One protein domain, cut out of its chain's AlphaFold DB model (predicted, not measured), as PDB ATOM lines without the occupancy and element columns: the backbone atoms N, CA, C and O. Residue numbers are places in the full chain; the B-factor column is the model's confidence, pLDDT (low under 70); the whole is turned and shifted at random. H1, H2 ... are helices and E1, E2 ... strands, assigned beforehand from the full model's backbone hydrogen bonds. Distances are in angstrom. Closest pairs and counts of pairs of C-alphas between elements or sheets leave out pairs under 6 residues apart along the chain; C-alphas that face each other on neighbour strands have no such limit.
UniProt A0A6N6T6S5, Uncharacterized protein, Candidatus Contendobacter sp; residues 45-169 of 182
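Overview. This is residues 45 to 169 of the 182 residues of an uncharacterized protein of Candidatus Contendobacter sp (UniProt A0A6N6T6S5). The helix H6 runs through the middle of a cluster of crossed helices: H5 packs across its first residues, H4 slants past it, and H1 and H3, side by side, cross it. A small hairpin of strands, E1 and E2, lies along residues 47 to 59 of H1, while H2 sits at the opposite end of the domain. The printed part has 125 residues, with named elements in the order H1, H2, H3, H4, H5, E1, E2, H6; the two-strand sheet is antiparallel, and the class is mostly helix. The whole is compact, with a radius of gyration of the C-alphas of 14.3 A, and spans 42 by 36 by 24 A.

Arrangement. E1, residues 139 to 142, and E2, residues 148 to 152, form an antiparallel hairpin at 148 degrees, with N 149 and O 141 within hydrogen-bond range at 2.8 A and N 139 and O 152 at 2.9 A. H1, residues 45 to 65, comes nearest to E1 at the C-alphas of Asn 51 and Gln 141, 5.7 A apart. H3, residues 91 to 101, touches residues 52 to 60 of H1 at a shallow tilt of 28 degrees, opposite ways; their closest C-alphas, Thr 56 and Val 96, are 5.9 A apart. H6, residues 154 to 167, touches H1 about perpendicular at 85 degrees, closest at the C-alphas of Val 55 and Val 157, 6.6 A. H6 also touches H3 with residues 164 to 167, at the C-alphas of Cys 99 and Gly 164, 5.6 A. H4, residues 105 to 115, touches H6 at a steep tilt of 46 degrees, opposite ways, with the C-alphas of Ala 110 and Ile 160 closest at 5.4 A. H5, residues 119 to 131, touches residues 154 to 159 of H6 about perpendicular at 89 degrees; the closest C-alphas, Asn 126 and Gly 155, are 3.8 A apart. H2, residues 77 to 84, touches H3 at the C-alphas of Ile 82 and Trp 91, 5.1 A, and only just touches H1, with 3 pairs of C-alphas within 8 A. H3 and H4 touch only at the corner. In the six helices every O i to N i+4 pair is within hydrogen-bond range.

Along the chain. H1 begins at C-alpha 45, (61.968, 47.906, 5.440), and is 30.7 A long. H5 is 18.5 A long. H6 is 20.3 A long and ends at C-alpha 167, (45.277, 53.034, 21.813).

Size, cuts and confidence. The C-alphas farthest apart, of Thr 74 and Gly 145, are 45.5 A apart. The link from H1 to H2 is long, with 11 residues. The printed part has no cut, and no printed residue is under 70 in pLDDT.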
ATOM      1  N   ASP A  45      62.800  46.852   4.843       88.69
ATOM      2  CA  ASP A  45      61.968  47.906   5.440       88.69
ATOM      3  C   ASP A  45      60.631  48.093   4.703       88.69
ATOM      4  O   ASP A  45      59.582  48.306   5.311       88.69
ATOM      5  N   GLN A  46      60.630  47.983   3.369       88.94
ATOM      6  CA  GLN A  46      59.393  48.073   2.593       88.94
ATOM      7  C   GLN A  46      58.485  46.860   2.808       88.94
ATOM      8  O   GLN A  46      57.260  47.004   2.782       88.94
ATOM      9  N   GLU A  47      59.068  45.673   2.977       92.00
ATOM     10  CA  GLU A  47      58.315  44.468   3.322       92.00
ATOM     11  C   GLU A  47      57.775  44.542   4.744       92.00
ATOM     12  O   GLU A  47      56.640  44.143   4.968       92.00
ATOM     13  N   GLU A  48      58.511  45.130   5.685       90.19
ATOM     14  CA  GLU A  48      58.036  45.342   7.050       90.19
ATOM     15  C   GLU A  48      56.777  46.222   7.079       90.19
ATOM     16  O   GLU A  48      55.764  45.850   7.674       90.19
ATOM     17  N   VAL A  49      56.782  47.349   6.362       90.94
ATOM     18  CA  VAL A  49      55.593  48.211   6.254       90.94
ATOM     19  C   VAL A  49      54.434  47.476   5.571       90.94
ATOM     20  O   VAL A  49      53.294  47.554   6.032       90.94
ATOM     21  N   ARG A  50      54.702  46.712   4.504       92.69
ATOM     22  CA  ARG A  50      53.673  45.905   3.825       92.69
ATOM     23  C   ARG A  50      53.097  44.816   4.725       92.69
ATOM     24  O   ARG A  50      51.888  44.616   4.726       92.69
ATOM     25  N   ASN A  51      53.933  44.147   5.506       94.75
ATOM     26  CA  ASN A  51      53.557  43.126   6.478       94.75
ATOM     27  C   ASN A  51      52.609  43.688   7.544       94.75
ATOM     28  O   ASN A  51      51.530  43.136   7.768       94.75
ATOM     29  N   ARG A  52      52.942  44.856   8.105       94.69
ATOM     30  CA  ARG A  52      52.062  45.588   9.030       94.69
ATOM     31  C   ARG A  52      50.703  45.881   8.386       94.69
ATOM     32  O   ARG A  52      49.668  45.564   8.967       94.69
ATOM     33  N   LEU A  53      50.701  46.394   7.151       94.19
ATOM     34  CA  LEU A  53      49.471  46.684   6.405       94.19
ATOM     35  C   LEU A  53      48.641  45.432   6.079       94.19
ATOM     36  O   LEU A  53      47.413  45.503   6.095       94.19
ATOM     37  N   ARG A  54      49.274  44.281   5.812       95.44
ATOM     38  CA  ARG A  54      48.570  43.001   5.609       95.44
ATOM     39  C   ARG A  54      47.805  42.594   6.862       95.44
ATOM     40  O   ARG A  54      46.633  42.233   6.763       95.44
ATOM     41  N   VAL A  55      48.445  42.689   8.029       96.31
ATOM     42  CA  VAL A  55      47.805  42.375   9.313       96.31
ATOM     43  C   VAL A  55      46.659  43.342   9.584       96.31
ATOM     44  O   VAL A  55      45.532  42.903   9.801       96.31
ATOM     45  N   THR A  56      46.885  44.654   9.488       94.50
ATOM     46  CA  THR A  56      45.817  45.633   9.744       94.50
ATOM     47  C   THR A  56      44.684  45.566   8.721       94.50
ATOM     48  O   THR A  56      43.531  45.792   9.077       94.50
ATOM     49  N   GLY A  57      44.973  45.204   7.469       94.50
ATOM     50  CA  GLY A  57      43.960  44.968   6.440       94.50
ATOM     51  C   GLY A  57      43.093  43.740   6.732       94.50
ATOM     52  O   GLY A  57      41.873  43.791   6.564       94.50
ATOM     53  N   ALA A  58      43.692  42.653   7.232       95.06
ATOM     54  CA  ALA A  58      42.947  41.484   7.700       95.06
ATOM     55  C   ALA A  58      42.032  41.838   8.885       95.06
ATOM     56  O   ALA A  58      40.862  41.452   8.894       95.06
ATOM     57  N   LEU A  59      42.531  42.644   9.828       95.06
ATOM     58  CA  LEU A  59      41.755  43.133  10.969       95.06
ATOM     59  C   LEU A  59      40.591  44.024  10.545       95.06
ATOM     60  O   LEU A  59      39.464  43.796  10.969       95.06
ATOM     61  N   GLN A  60      40.829  44.989   9.655       94.62
ATOM     62  CA  GLN A  60      39.770  45.835   9.108       94.62
ATOM     63  C   GLN A  60      38.661  44.988   8.472       94.62
ATOM     64  O   GLN A  60      37.475  45.254   8.681       94.62
ATOM     65  N   LYS A  61      39.035  43.970   7.687       94.00
ATOM     66  CA  LYS A  61      38.066  43.065   7.068       94.00
ATOM     67  C   LYS A  61      37.256  42.330   8.131       94.00
ATOM     68  O   LYS A  61      36.034  42.320   8.032       94.00
ATOM     69  N   TRP A  62      37.923  41.772   9.138       94.88
ATOM     70  CA  TRP A  62      37.269  41.058  10.229       94.88
ATOM     71  C   TRP A  62      36.277  41.951  10.987       94.88
ATOM     72  O   TRP A  62      35.097  41.607  11.050       94.88
ATOM     73  N   VAL A  63      36.710  43.138  11.432       94.44
ATOM     74  CA  VAL A  63      35.867  44.141  12.116       94.44
ATOM     75  C   VAL A  63      34.648  44.518  11.276       94.44
ATOM     76  O   VAL A  63      33.560  44.721  11.805       94.44
ATOM     77  N   ASN A  64      34.797  44.605   9.952       94.06
ATOM     78  CA  ASN A  64      33.678  44.943   9.079       94.06
ATOM     79  C   ASN A  64      32.622  43.830   8.972       94.06
ATOM     80  O   ASN A  64      31.478  44.125   8.630       94.06
ATOM     81  N   THR A  65      33.019  42.574   9.187       92.44
ATOM     82  CA  THR A  65      32.180  41.387   8.958       92.44
ATOM     83  C   THR A  65      31.668  40.724  10.226       92.44
ATOM     84  O   THR A  65      30.662  40.025  10.165       92.44
ATOM     85  N   THR A  66      32.358  40.895  11.351       91.81
ATOM     86  CA  THR A  66      31.956  40.274  12.610       91.81
ATOM     87  C   THR A  66      30.677  40.900  13.150       91.81
ATOM     88  O   THR A  66      30.460  42.110  13.057       91.81
ATOM     89  N   THR A  67      29.826  40.054  13.721       89.75
ATOM     90  CA  THR A  67      28.621  40.459  14.450       89.75
ATOM     91  C   THR A  67      28.747  40.199  15.946       89.75
ATOM     92  O   THR A  67      27.814  40.510  16.679       89.75
ATOM     93  N   THR A  68      29.864  39.622  16.397       90.94
ATOM     94  CA  THR A  68      30.077  39.314  17.812       90.94
ATOM     95  C   THR A  68      30.424  40.575  18.583       90.94
ATOM     96  O   THR A  68      31.119  41.460  18.072       90.94
ATOM     97  N   VAL A  69      29.976  40.639  19.827       92.69
ATOM     98  CA  VAL A  69      30.189  41.766  20.731       92.69
ATOM     99  C   VAL A  69      31.122  41.326  21.851       92.69
ATOM    100  O   VAL A  69      31.002  40.227  22.392       92.69
ATOM    101  N   GLU A  70      32.086  42.180  22.188       92.00
ATOM    102  CA  GLU A  70      32.956  41.949  23.337       92.00
ATOM    103  C   GLU A  70      32.111  41.917  24.620       92.00
ATOM    104  O   GLU A  70      31.256  42.778  24.839       92.00
ATOM    105  N   SER A  71      32.355  40.943  25.495       90.81
ATOM    106  CA  SER A  71      31.629  40.830  26.757       90.81
ATOM    107  C   SER A  71      31.730  42.125  27.573       90.81
ATOM    108  O   SER A  71      32.815  42.663  27.793       90.81
ATOM    109  N   GLY A  72      30.580  42.638  28.012       88.12
ATOM    110  CA  GLY A  72      30.484  43.915  28.724       88.12
ATOM    111  C   GLY A  72      30.321  45.144  27.823       88.12
ATOM    112  O   GLY A  72      30.238  46.252  28.347       88.12
ATOM    113  N   GLN A  73      30.241  44.973  26.502       90.88
ATOM    114  CA  GLN A  73      29.915  46.040  25.554       90.88
ATOM    115  C   GLN A  73      28.486  45.891  25.028       90.88
ATOM    116  O   GLN A  73      27.921  44.799  25.009       90.88
ATOM    117  N   THR A  74      27.894  47.007  24.608       90.62
ATOM    118  CA  THR A  74      26.543  47.051  24.024       90.62
ATOM    119  C   THR A  74      26.553  46.893  22.512       90.62
ATOM    120  O   THR A  74      25.608  46.360  21.938       90.62
ATOM    121  N   ASP A  75      27.625  47.352  21.873       93.44
ATOM    122  CA  ASP A  75      27.726  47.485  20.428       93.44
ATOM    123  C   ASP A  75      28.932  46.728  19.887       93.44
ATOM    124  O   ASP A  75      29.938  46.535  20.574       93.44
ATOM    125  N   THR A  76      28.857  46.350  18.612       93.88
ATOM    126  CA  THR A  76      29.996  45.757  17.910       93.88
ATOM    127  C   THR A  76      31.174  46.726  17.878       93.88
ATOM    128  O   THR A  76      31.014  47.952  17.834       93.88
ATOM    129  N   ASP A  77      32.383  46.174  17.820       93.75
ATOM    130  CA  ASP A  77      33.592  46.992  17.779       93.75
ATOM    131  C   ASP A  77      33.606  47.961  16.598       93.75
ATOM    132  O   ASP A  77      34.093  49.079  16.732       93.75
ATOM    133  N   LYS A  78      33.007  47.594  15.458       94.62
ATOM    134  CA  LYS A  78      32.856  48.502  14.318       94.62
ATOM    135  C   LYS A  78      32.132  49.788  14.713       94.62
ATOM    136  O   LYS A  78      32.622  50.874  14.414       94.62
ATOM    137  N   THR A  79      30.983  49.678  15.376       94.81
ATOM    138  CA  THR A  79      30.192  50.837  15.812       94.81
ATOM    139  C   THR A  79      30.970  51.674  16.825       94.81
ATOM    140  O   THR A  79      31.007  52.899  16.719       94.81
ATOM    141  N   ARG A  80      31.673  51.016  17.751       94.81
ATOM    142  CA  ARG A  80      32.513  51.670  18.766       94.81
ATOM    143  C   ARG A  80      33.693  52.424  18.137       94.81
ATOM    144  O   ARG A  80      33.964  53.563  18.506       94.81
ATOM    145  N   ILE A  81      34.353  51.833  17.140       94.75
ATOM    146  CA  ILE A  81      35.443  52.470  16.386       94.75
ATOM    147  C   ILE A  81      34.913  53.654  15.577       94.75
ATOM    148  O   ILE A  81      35.551  54.703  15.570       94.75
ATOM    149  N   ILE A  82      33.751  53.528  14.926       95.25
ATOM    150  CA  ILE A  82      33.114  54.650  14.218       95.25
ATOM    151  C   ILE A  82      32.882  55.818  15.183       95.25
ATOM    152  O   ILE A  82      33.238  56.943  14.851       95.25
ATOM    153  N   ALA A  83      32.355  55.551  16.381       94.31
ATOM    154  CA  ALA A  83      32.109  56.582  17.388       94.31
ATOM    155  C   ALA A  83      33.400  57.250  17.903       94.31
ATOM    156  O   ALA A  83      33.399  58.448  18.174       94.31
ATOM    157  N   ALA A  84      34.500  56.501  18.009       92.81
ATOM    158  CA  ALA A  84      35.804  57.032  18.412       92.81
ATOM    159  C   ALA A  84      36.572  57.733  17.277       92.81
ATOM    160  O   ALA A  84      37.571  58.403  17.534       92.81
ATOM    161  N   THR A  85      36.143  57.572  16.022       94.81
ATOM    162  CA  THR A  85      36.870  58.097  14.864       94.81
ATOM    163  C   THR A  85      36.705  59.619  14.759       94.81
ATOM    164  O   THR A  85      35.574  60.100  14.665       94.81
ATOM    165  N   PRO A  86      37.802  60.401  14.714       92.00
ATOM    166  CA  PRO A  86      37.730  61.845  14.526       92.00
ATOM    167  C   PRO A  86      37.085  62.234  13.190       92.00
ATOM    168  O   PRO A  86      37.227  61.543  12.178       92.00
ATOM    169  N   GLY A  87      36.430  63.398  13.165       91.00
ATOM    170  CA  GLY A  87      35.864  63.960  11.938       91.00
ATOM    171  C   GLY A  87      36.918  64.101  10.832       91.00
ATOM    172  O   GLY A  87      38.019  64.590  11.074       91.00
ATOM    173  N   GLY A  88      36.576  63.663   9.618       87.62
ATOM    174  CA  GLY A  88      37.469  63.680   8.451       87.62
ATOM    175  C   GLY A  88      38.171  62.352   8.156       87.62
ATOM    176  O   GLY A  88      38.734  62.201   7.073       87.62
ATOM    177  N   PHE A  89      38.082  61.367   9.054       90.00
ATOM    178  CA  PHE A  89      38.545  60.004   8.801       90.00
ATOM    179  C   PHE A  89      37.376  59.052   8.554       90.00
ATOM    180  O   PHE A  89      36.318  59.145   9.172       90.00
ATOM    181  N   ALA A  90      37.593  58.077   7.673       94.19
ATOM    182  CA  ALA A  90      36.790  56.864   7.675       94.19
ATOM    183  C   ALA A  90      37.309  55.924   8.778       94.19
ATOM    184  O   ALA A  90      38.519  55.835   8.999       94.19
ATOM    185  N   TRP A  91      36.402  55.206   9.448       94.00
ATOM    186  CA  TRP A  91      36.720  54.351  10.605       94.00
ATOM    187  C   TRP A  91      37.850  53.349  10.332       94.00
ATOM    188  O   TRP A  91      38.694  53.082  11.184       94.00
ATOM    189  N   ASN A  92      37.897  52.818   9.112       92.75
ATOM    190  CA  ASN A  92      38.916  51.876   8.678       92.75
ATOM    191  C   ASN A  92      40.290  52.530   8.517       92.75
ATOM    192  O   ASN A  92      41.291  51.962   8.944       92.75
ATOM    193  N   GLY A  93      40.336  53.723   7.920       91.50
ATOM    194  CA  GLY A  93      41.560  54.507   7.802       91.50
ATOM    195  C   GLY A  93      42.098  54.894   9.175       91.50
ATOM    196  O   GLY A  93      43.296  54.781   9.407       91.50
ATOM    197  N   HIS A  94      41.213  55.253  10.106       92.25
ATOM    198  CA  HIS A  94      41.600  55.580  11.475       92.25
ATOM    199  C   HIS A  94      42.169  54.376  12.240       92.25
ATOM    200  O   HIS A  94      43.184  54.504  12.920       92.25
ATOM    201  N   LEU A  95      41.575  53.186  12.083       91.44
ATOM    202  CA  LEU A  95      42.106  51.953  12.672       91.44
ATOM    203  C   LEU A  95      43.516  51.632  12.149       91.44
ATOM    204  O   LEU A  95      44.410  51.302  12.928       91.44
ATOM    205  N   VAL A  96      43.731  51.743  10.833       92.06
ATOM    206  CA  VAL A  96      45.046  51.503  10.218       92.06
ATOM    207  C   VAL A  96      46.062  52.555  10.663       92.06
ATOM    208  O   VAL A  96      47.189  52.197  10.997       92.06
ATOM    209  N   ASP A  97      45.677  53.830  10.718       90.75
ATOM    210  CA  ASP A  97      46.538  54.919  11.190       90.75
ATOM    211  C   ASP A  97      46.941  54.742  12.662       90.75
ATOM    212  O   ASP A  97      48.110  54.905  13.008       90.75
ATOM    213  N   ASN A  98      46.028  54.299  13.529       88.69
ATOM    214  CA  ASN A  98      46.373  54.050  14.927       88.69
ATOM    215  C   ASN A  98      47.412  52.921  15.071       88.69
ATOM    216  O   ASN A  98      48.390  53.039  15.814       88.69
ATOM    217  N   CYS A  99      47.247  51.845  14.302       86.94
ATOM    218  CA  CYS A  99      48.176  50.722  14.329       86.94
ATOM    219  C   CYS A  99      49.520  51.039  13.638       86.94
ATOM    220  O   CYS A  99      50.574  50.663  14.155       86.94
ATOM    221  N   VAL A 100      49.517  51.729  12.488       89.25
ATOM    222  CA  VAL A 100      50.689  51.874  11.591       89.25
ATOM    223  C   VAL A 100      51.163  53.324  11.413       89.25
ATOM    224  O   VAL A 100      52.357  53.552  11.238       89.25
ATOM    225  N   GLY A 101      50.279  54.318  11.483       79.56
ATOM    226  CA  GLY A 101      50.526  55.717  11.097       79.56
ATOM    227  C   GLY A 101      51.607  56.451  11.898       79.56
ATOM    228  O   GLY A 101      52.340  57.270  11.346       79.56
ATOM    229  N   LYS A 102      51.825  56.093  13.169       75.69
ATOM    230  CA  LYS A 102      52.924  56.629  14.004       75.69
ATOM    231  C   LYS A 102      54.256  55.898  13.768       75.69
ATOM    232  O   LYS A 102      54.881  55.436  14.719       75.69
ATOM    233  N   GLY A 103      54.646  55.681  12.509       80.19
ATOM    234  CA  GLY A 103      55.835  54.880  12.152       80.19
ATOM    235  C   GLY A 103      55.746  53.401  12.572       80.19
ATOM    236  O   GLY A 103      56.755  52.699  12.647       80.19
ATOM    237  N   GLY A 104      54.536  52.924  12.871       85.12
ATOM    238  CA  GLY A 104      54.239  51.597  13.404       85.12
ATOM    239  C   GLY A 104      54.696  51.354  14.840       85.12
ATOM    240  O   GLY A 104      54.846  50.198  15.219       85.12
ATOM    241  N   LEU A 105      54.884  52.404  15.649       88.44
ATOM    242  CA  LEU A 105      55.224  52.266  17.072       88.44
ATOM    243  C   LEU A 105      54.188  51.443  17.848       88.44
ATOM    244  O   LEU A 105      54.565  50.574  18.626       88.44
ATOM    245  N   THR A 106      52.893  51.674  17.609       91.81
ATOM    246  CA  THR A 106      51.804  50.898  18.227       91.81
ATOM    247  C   THR A 106      51.917  49.417  17.883       91.81
ATOM    248  O   THR A 106      51.833  48.560  18.758       91.81
ATOM    249  N   TYR A 107      52.136  49.119  16.603       94.19
ATOM    250  CA  TYR A 107      52.280  47.756  16.116       94.19
ATOM    251  C   TYR A 107      53.528  47.072  16.699       94.19
ATOM    252  O   TYR A 107      53.431  45.964  17.216       94.19
ATOM    253  N   ALA A 108      54.678  47.750  16.697       94.12
ATOM    254  CA  ALA A 108      55.914  47.232  17.284       94.12
ATOM    255  C   ALA A 108      55.777  46.985  18.798       94.12
ATOM    256  O   ALA A 108      56.254  45.973  19.310       94.12
ATOM    257  N   ALA A 109      55.077  47.870  19.516       94.31
ATOM    258  CA  ALA A 109      54.771  47.681  20.932       94.31
ATOM    259  C   ALA A 109      53.850  46.472  21.165       94.31
ATOM    260  O   ALA A 109      54.080  45.699  22.094       94.31
ATOM    261  N   ALA A 110      52.850  46.271  20.302       95.50
ATOM    262  CA  ALA A 110      51.975  45.106  20.362       95.50
ATOM    263  C   ALA A 110      52.745  43.794  20.121       95.50
ATOM    264  O   ALA A 110      52.558  42.834  20.865       95.50
ATOM    265  N   GLU A 111      53.651  43.752  19.138       95.44
ATOM    266  CA  GLU A 111      54.503  42.581  18.876       95.44
ATOM    267  C   GLU A 111      55.459  42.279  20.035       95.44
ATOM    268  O   GLU A 111      55.617  41.118  20.430       95.44
ATOM    269  N   ALA A 112      56.075  43.312  20.616       96.19
ATOM    270  CA  ALA A 112      56.923  43.165  21.794       96.19
ATOM    271  C   ALA A 112      56.129  42.613  22.990       96.19
ATOM    272  O   ALA A 112      56.570  41.663  23.642       96.19
ATOM    273  N   ALA A 113      54.929  43.148  23.239       96.38
ATOM    274  CA  ALA A 113      54.054  42.683  24.312       96.38
ATOM    275  C   ALA A 113      53.572  41.238  24.086       96.38
ATOM    276  O   ALA A 113      53.592  40.437  25.019       96.38
ATOM    277  N   TYR A 114      53.224  40.865  22.850       97.12
ATOM    278  CA  TYR A 114      52.854  39.487  22.518       97.12
ATOM    279  C   TYR A 114      54.035  38.525  22.686       97.12
ATOM    280  O   TYR A 114      53.882  37.420  23.206       97.12
ATOM    281  N   THR A 115      55.242  38.944  22.296       96.81
ATOM    282  CA  THR A 115      56.458  38.132  22.437       96.81
ATOM    283  C   THR A 115      56.751  37.820  23.902       96.81
ATOM    284  O   THR A 115      57.125  36.682  24.200       96.81
ATOM    285  N   ALA A 116      56.497  38.775  24.802       97.19
ATOM    286  CA  ALA A 116      56.660  38.628  26.247       97.19
ATOM    287  C   ALA A 116      55.634  37.686  26.910       97.19
ATOM    288  O   ALA A 116      55.846  37.269  28.050       97.19
ATOM    289  N   LEU A 117      54.543  37.318  26.225       97.19
ATOM    290  CA  LEU A 117      53.590  36.338  26.746       97.19
ATOM    291  C   LEU A 117      54.219  34.944  26.863       97.19
ATOM    292  O   LEU A 117      54.986  34.488  26.007       97.19
ATOM    293  N   THR A 118      53.813  34.224  27.904       98.00
ATOM    294  CA  THR A 118      54.168  32.815  28.094       98.00
ATOM    295  C   THR A 118      53.520  31.933  27.020       98.00
ATOM    296  O   THR A 118      52.506  32.298  26.421       98.00
ATOM    297  N   ALA A 119      54.077  30.743  26.780       96.88
ATOM    298  CA  ALA A 119      53.524  29.818  25.787       96.88
ATOM    299  C   ALA A 119      52.037  29.463  26.036       96.88
ATOM    300  O   ALA A 119      51.263  29.563  25.085       96.88
ATOM    301  N   PRO A 120      51.585  29.165  27.275       97.50
ATOM    302  CA  PRO A 120      50.164  28.918  27.542       97.50
ATOM    303  C   PRO A 120      49.262  30.114  27.216       97.50
ATOM    304  O   PRO A 120      48.166  29.937  26.691       97.50
ATOM    305  N   GLN A 121      49.729  31.338  27.475       98.00
ATOM    306  CA  GLN A 121      48.978  32.552  27.145       98.00
ATOM    307  C   GLN A 121      48.861  32.730  25.628       98.00
ATOM    308  O   GLN A 121      47.782  33.033  25.127       98.00
ATOM    309  N   LYS A 122      49.939  32.482  24.873       97.69
ATOM    310  CA  LYS A 122      49.904  32.514  23.401       97.69
ATOM    311  C   LYS A 122      48.917  31.492  22.833       97.69
ATOM    312  O   LYS A 122      48.194  31.821  21.894       97.69
ATOM    313  N   THR A 123      48.846  30.295  23.421       97.50
ATOM    314  CA  THR A 123      47.837  29.282  23.075       97.50
ATOM    315  C   THR A 123      46.425  29.788  23.350       97.50
ATOM    316  O   THR A 123      45.608  29.777  22.438       97.50
ATOM    317  N   ALA A 124      46.159  30.348  24.535       97.50
ATOM    318  CA  ALA A 124      44.843  30.898  24.865       97.50
ATOM    319  C   ALA A 124      44.394  31.992  23.877       97.50
ATOM    320  O   ALA A 124      43.242  32.013  23.452       97.50
ATOM    321  N   TRP A 125      45.307  32.877  23.464       98.00
ATOM    322  CA  TRP A 125      45.029  33.890  22.441       98.00
ATOM    323  C   TRP A 125      44.721  33.285  21.065       98.00
ATOM    324  O   TRP A 125      43.840  33.789  20.371       98.00
ATOM    325  N   ASN A 126      45.419  32.217  20.662       97.38
ATOM    326  CA  ASN A 126      45.117  31.501  19.418       97.38
ATOM    327  C   ASN A 126      43.740  30.835  19.472       97.38
ATOM    328  O   ASN A 126      42.959  30.996  18.536       97.38
ATOM    329  N   ASP A 127      43.433  30.138  20.564       96.31
ATOM    330  CA  ASP A 127      42.154  29.448  20.740       96.31
ATOM    331  C   ASP A 127      40.994  30.451  20.717       96.31
ATOM    332  O   ASP A 127      40.008  30.250  20.008       96.31
ATOM    333  N   ALA A 128      41.147  31.585  21.412       96.12
ATOM    334  CA  ALA A 128      40.163  32.663  21.395       96.12
ATOM    335  C   ALA A 128      39.973  33.253  19.992       96.12
ATOM    336  O   ALA A 128      38.839  33.453  19.571       96.12
ATOM    337  N   ALA A 129      41.056  33.490  19.244       96.31
ATOM    338  CA  ALA A 129      40.980  34.032  17.888       96.31
ATOM    339  C   ALA A 129      40.246  33.094  16.910       96.31
ATOM    340  O   ALA A 129      39.501  33.560  16.043       96.31
ATOM    341  N   ILE A 130      40.432  31.779  17.059       94.62
ATOM    342  CA  ILE A 130      39.774  30.756  16.235       94.62
ATOM    343  C   ILE A 130      38.302  30.578  16.636       94.62
ATOM    344  O   ILE A 130      37.474  30.275  15.779       94.62
ATOM    345  N   ALA A 131      37.964  30.801  17.908       93.56
ATOM    346  CA  ALA A 131      36.593  30.725  18.414       93.56
ATOM    347  C   ALA A 131      35.697  31.909  17.989       93.56
ATOM    348  O   ALA A 131      34.480  31.839  18.161       93.56
ATOM    349  N   LEU A 132      36.266  32.990  17.438       93.44
ATOM    350  CA  LEU A 132      35.503  34.136  16.931       93.44
ATOM    351  C   LEU A 132      34.618  33.758  15.732       93.44
ATOM    352  O   LEU A 132      34.905  32.821  14.988       93.44
ATOM    353  N   SER A 133      33.568  34.552  15.494       91.50
ATOM    354  CA  SER A 133      32.688  34.416  14.328       91.50
ATOM    355  C   SER A 133      32.619  35.736  13.533       91.50
ATOM    356  O   SER A 133      32.040  36.718  14.009       91.50
ATOM    357  N   PRO A 134      33.225  35.825  12.331       93.19
ATOM    358  CA  PRO A 134      34.080  34.816  11.701       93.19
ATOM    359  C   PRO A 134      35.414  34.647  12.447       93.19
ATOM    360  O   PRO A 134      35.872  35.571  13.117       93.19
ATOM    361  N   ALA A 135      36.055  33.486  12.300       94.12
ATOM    362  CA  ALA A 135      37.345  33.223  12.934       94.12
ATOM    363  C   ALA A 135      38.430  34.162  12.386       94.12
ATOM    364  O   ALA A 135      38.498  34.416  11.177       94.12
ATOM    365  N   LEU A 136      39.311  34.651  13.263       94.81
ATOM    366  CA  LEU A 136      40.519  35.344  12.829       94.81
ATOM    367  C   LEU A 136      41.531  34.311  12.330       94.81
ATOM    368  O   LEU A 136      41.900  33.378  13.039       94.81
ATOM    369  N   ALA A 137      41.985  34.478  11.091       93.06
ATOM    370  CA  ALA A 137      42.987  33.609  10.490       93.06
ATOM    371  C   ALA A 137      44.405  34.144  10.727       93.06
ATOM    372  O   ALA A 137      44.617  35.344  10.908       93.06
ATOM    373  N   GLN A 138      45.390  33.248  10.648       95.81
ATOM    374  CA  GLN A 138      46.790  33.653  10.540       95.81
ATOM    375  C   GLN A 138      47.021  34.516   9.290       95.81
ATOM    376  O   GLN A 138      46.365  34.333   8.259       95.81
ATOM    377  N   VAL A 139      47.991  35.424   9.358       97.19
ATOM    378  CA  VAL A 139      48.345  36.315   8.247       97.19
ATOM    379  C   VAL A 139      49.760  36.005   7.777       97.19
ATOM    380  O   VAL A 139      50.732  36.189   8.514       97.19
ATOM    381  N   TYR A 140      49.875  35.552   6.529       96.38
ATOM    382  CA  TYR A 140      51.157  35.275   5.884       96.38
ATOM    383  C   TYR A 140      51.973  36.555   5.688       96.38
ATOM    384  O   TYR A 140      51.441  37.591   5.284       96.38
ATOM    385  N   GLN A 141      53.274  36.454   5.949       95.75
ATOM    386  CA  GLN A 141      54.230  37.550   5.812       95.75
ATOM    387  C   GLN A 141      55.194  37.265   4.661       95.75
ATOM    388  O   GLN A 141      55.360  36.115   4.250       95.75
ATOM    389  N   THR A 142      55.854  38.302   4.152       94.50
ATOM    390  CA  THR A 142      56.937  38.165   3.165       94.50
ATOM    391  C   THR A 142      58.214  38.832   3.653       94.50
ATOM    392  O   THR A 142      58.181  39.702   4.522       94.50
ATOM    393  N   GLN A 143      59.349  38.403   3.115       92.88
ATOM    394  CA  GLN A 143      60.662  38.996   3.357       92.88
ATOM    395  C   GLN A 143      61.179  39.681   2.088       92.88
ATOM    396  O   GLN A 143      60.545  39.628   1.030       92.88
ATOM    397  N   ALA A 144      62.339  40.334   2.200       89.50
ATOM    398  CA  ALA A 144      62.999  40.988   1.077       89.50
ATOM    399  C   ALA A 144      63.134  40.033  -0.122       89.50
ATOM    400  O   ALA A 144      63.455  38.855   0.026       89.50
ATOM    401  N   GLY A 145      62.859  40.542  -1.322       86.12
ATOM    402  CA  GLY A 145      62.806  39.716  -2.535       86.12
ATOM    403  C   GLY A 145      61.520  38.893  -2.705       86.12
ATOM    404  O   GLY A 145      61.398  38.178  -3.693       86.12
ATOM    405  N   GLY A 146      60.535  39.032  -1.809       84.94
ATOM    406  CA  GLY A 146      59.207  38.421  -1.943       84.94
ATOM    407  C   GLY A 146      59.141  36.962  -1.493       84.94
ATOM    408  O   GLY A 146      58.170  36.269  -1.797       84.94
ATOM    409  N   THR A 147      60.158  36.483  -0.781       89.94
ATOM    410  CA  THR A 147      60.164  35.142  -0.192       89.94
ATOM    411  C   THR A 147      59.170  35.050   0.968       89.94
ATOM    412  O   THR A 147      58.781  36.060   1.564       89.94
ATOM    413  N   ALA A 148      58.729  33.833   1.291       93.19
ATOM    414  CA  ALA A 148      57.815  33.605   2.406       93.19
ATOM    415  C   ALA A 148      58.490  33.949   3.745       93.19
ATOM    416  O   ALA A 148      59.585  33.473   4.038       93.19
ATOM    417  N   GLY A 149      57.825  34.773   4.553       92.44
ATOM    418  CA  GLY A 149      58.214  35.079   5.926       92.44
ATOM    419  C   GLY A 149      57.414  34.267   6.942       92.44
ATOM    420  O   GLY A 149      56.416  33.627   6.605       92.44
ATOM    421  N   THR A 150      57.835  34.324   8.206       94.50
ATOM    422  CA  THR A 150      57.117  33.680   9.313       94.50
ATOM    423  C   THR A 150      55.705  34.265   9.436       94.50
ATOM    424  O   THR A 150      55.577  35.475   9.645       94.50
ATOM    425  N   PRO A 151      54.643  33.449   9.306       95.31
ATOM    426  CA  PRO A 151      53.275  33.927   9.447       95.31
ATOM    427  C   PRO A 151      53.003  34.452  10.855       95.31
ATOM    428  O   PRO A 151      53.516  33.920  11.840       95.31
ATOM    429  N   LYS A 152      52.139  35.460  10.942       96.62
ATOM    430  CA  LYS A 152      51.572  35.928  12.207       96.62
ATOM    431  C   LYS A 152      50.419  35.016  12.579       96.62
ATOM    432  O   LYS A 152      49.508  34.832  11.771       96.62
ATOM    433  N   THR A 153      50.475  34.423  13.767       97.31
ATOM    434  CA  THR A 153      49.445  33.484  14.230       97.31
ATOM    435  C   THR A 153      48.102  34.198  14.406       97.31
ATOM    436  O   THR A 153      48.052  35.421  14.545       97.31
ATOM    437  N   ALA A 154      46.996  33.449  14.415       97.00
ATOM    438  CA  ALA A 154      45.665  34.021  14.635       97.00
ATOM    439  C   ALA A 154      45.586  34.816  15.953       97.00
ATOM    440  O   ALA A 154      45.056  35.925  15.989       97.00
ATOM    441  N   GLY A 155      46.183  34.280  17.019       97.12
ATOM    442  CA  GLY A 155      46.245  34.912  18.332       97.12
ATOM    443  C   GLY A 155      47.124  36.156  18.362       97.12
ATOM    444  O   GLY A 155      46.768  37.122  19.026       97.12
ATOM    445  N   GLU A 156      48.234  36.180  17.621       97.38
ATOM    446  CA  GLU A 156      49.062  37.385  17.490       97.38
ATOM    447  C   GLU A 156      48.314  38.499  16.749       97.38
ATOM    448  O   GLU A 156      48.300  39.645  17.193       97.38
ATOM    449  N   VAL A 157      47.620  38.156  15.660       97.06
ATOM    450  CA  VAL A 157      46.771  39.094  14.909       97.06
ATOM    451  C   VAL A 157      45.672  39.661  15.815       97.06
ATOM    452  O   VAL A 157      45.463  40.876  15.848       97.06
ATOM    453  N   PHE A 158      45.016  38.808  16.604       96.38
ATOM    454  CA  PHE A 158      43.990  39.230  17.555       96.38
ATOM    455  C   PHE A 158      44.551  40.091  18.700       96.38
ATOM    456  O   PHE A 158      43.936  41.083  19.097       96.38
ATOM    457  N   PHE A 159      45.752  39.779  19.189       97.25
ATOM    458  CA  PHE A 159      46.437  40.579  20.201       97.25
ATOM    459  C   PHE A 159      46.775  41.983  19.683       97.25
ATOM    460  O   PHE A 159      46.505  42.974  20.362       97.25
ATOM    461  N   ILE A 160      47.307  42.081  18.459       95.94
ATOM    462  CA  ILE A 160      47.612  43.360  17.800       95.94
ATOM    463  C   ILE A 160      46.347  44.207  17.658       95.94
ATOM    464  O   ILE A 160      46.367  45.403  17.948       95.94
ATOM    465  N   TYR A 161      45.230  43.589  17.270       94.94
ATOM    466  CA  TYR A 161      43.940  44.268  17.218       94.94
ATOM    467  C   TYR A 161      43.520  44.829  18.572       94.94
ATOM    468  O   TYR A 161      43.185  46.011  18.676       94.94
ATOM    469  N   ARG A 162      43.589  44.008  19.625       95.12
ATOM    470  CA  ARG A 162      43.216  44.441  20.971       95.12
ATOM    471  C   ARG A 162      44.110  45.570  21.474       95.12
ATOM    472  O   ARG A 162      43.625  46.511  22.099       95.12
ATOM    473  N   TYR A 163      45.401  45.511  21.163       95.38
ATOM    474  CA  TYR A 163      46.328  46.593  21.463       95.38
ATOM    475  C   TYR A 163      45.938  47.874  20.709       95.38
ATOM    476  O   TYR A 163      45.873  48.939  21.321       95.38
ATOM    477  N   GLY A 164      45.581  47.780  19.425       93.75
ATOM    478  CA  GLY A 164      45.060  48.902  18.638       93.75
ATOM    479  C   GLY A 164      43.803  49.535  19.245       93.75
ATOM    480  O   GLY A 164      43.746  50.754  19.402       93.75
ATOM    481  N   LEU A 165      42.836  48.724  19.693       93.62
ATOM    482  CA  LEU A 165      41.662  49.215  20.427       93.62
ATOM    483  C   LEU A 165      42.045  49.948  21.717       93.62
ATOM    484  O   LEU A 165      41.408  50.941  22.070       93.62
ATOM    485  N   SER A 166      43.091  49.492  22.414       93.88
ATOM    486  CA  SER A 166      43.540  50.158  23.642       93.88
ATOM    487  C   SER A 166      44.089  51.555  23.371       93.88
ATOM    488  O   SER A 166      43.818  52.490  24.120       93.88
ATOM    489  N   GLN A 167      44.780  51.730  22.243       92.94
ATOM    490  CA  GLN A 167      45.277  53.034  21.813       92.94
ATOM    491  C   GLN A 167      44.166  53.949  21.281       92.94
ATOM    492  O   GLN A 167      44.350  55.161  21.232       92.94
ATOM    493  N   LEU A 168      43.019  53.391  20.878       91.44
ATOM    494  CA  LEU A 168      41.794  54.145  20.578       91.44
ATOM    495  C   LEU A 168      41.007  54.528  21.844       91.44
ATOM    496  O   LEU A 168      39.985  55.199  21.739       91.44
ATOM    497  N   GLY A 169      41.439  54.090  23.033       92.00
ATOM    498  CA  GLY A 169      40.703  54.296  24.284       92.00
ATOM    499  C   GLY A 169      39.442  53.435  24.412       92.00
ATOM    500  O   GLY A 169      38.623  53.674  25.292       92.00
TER     501      GLY A 169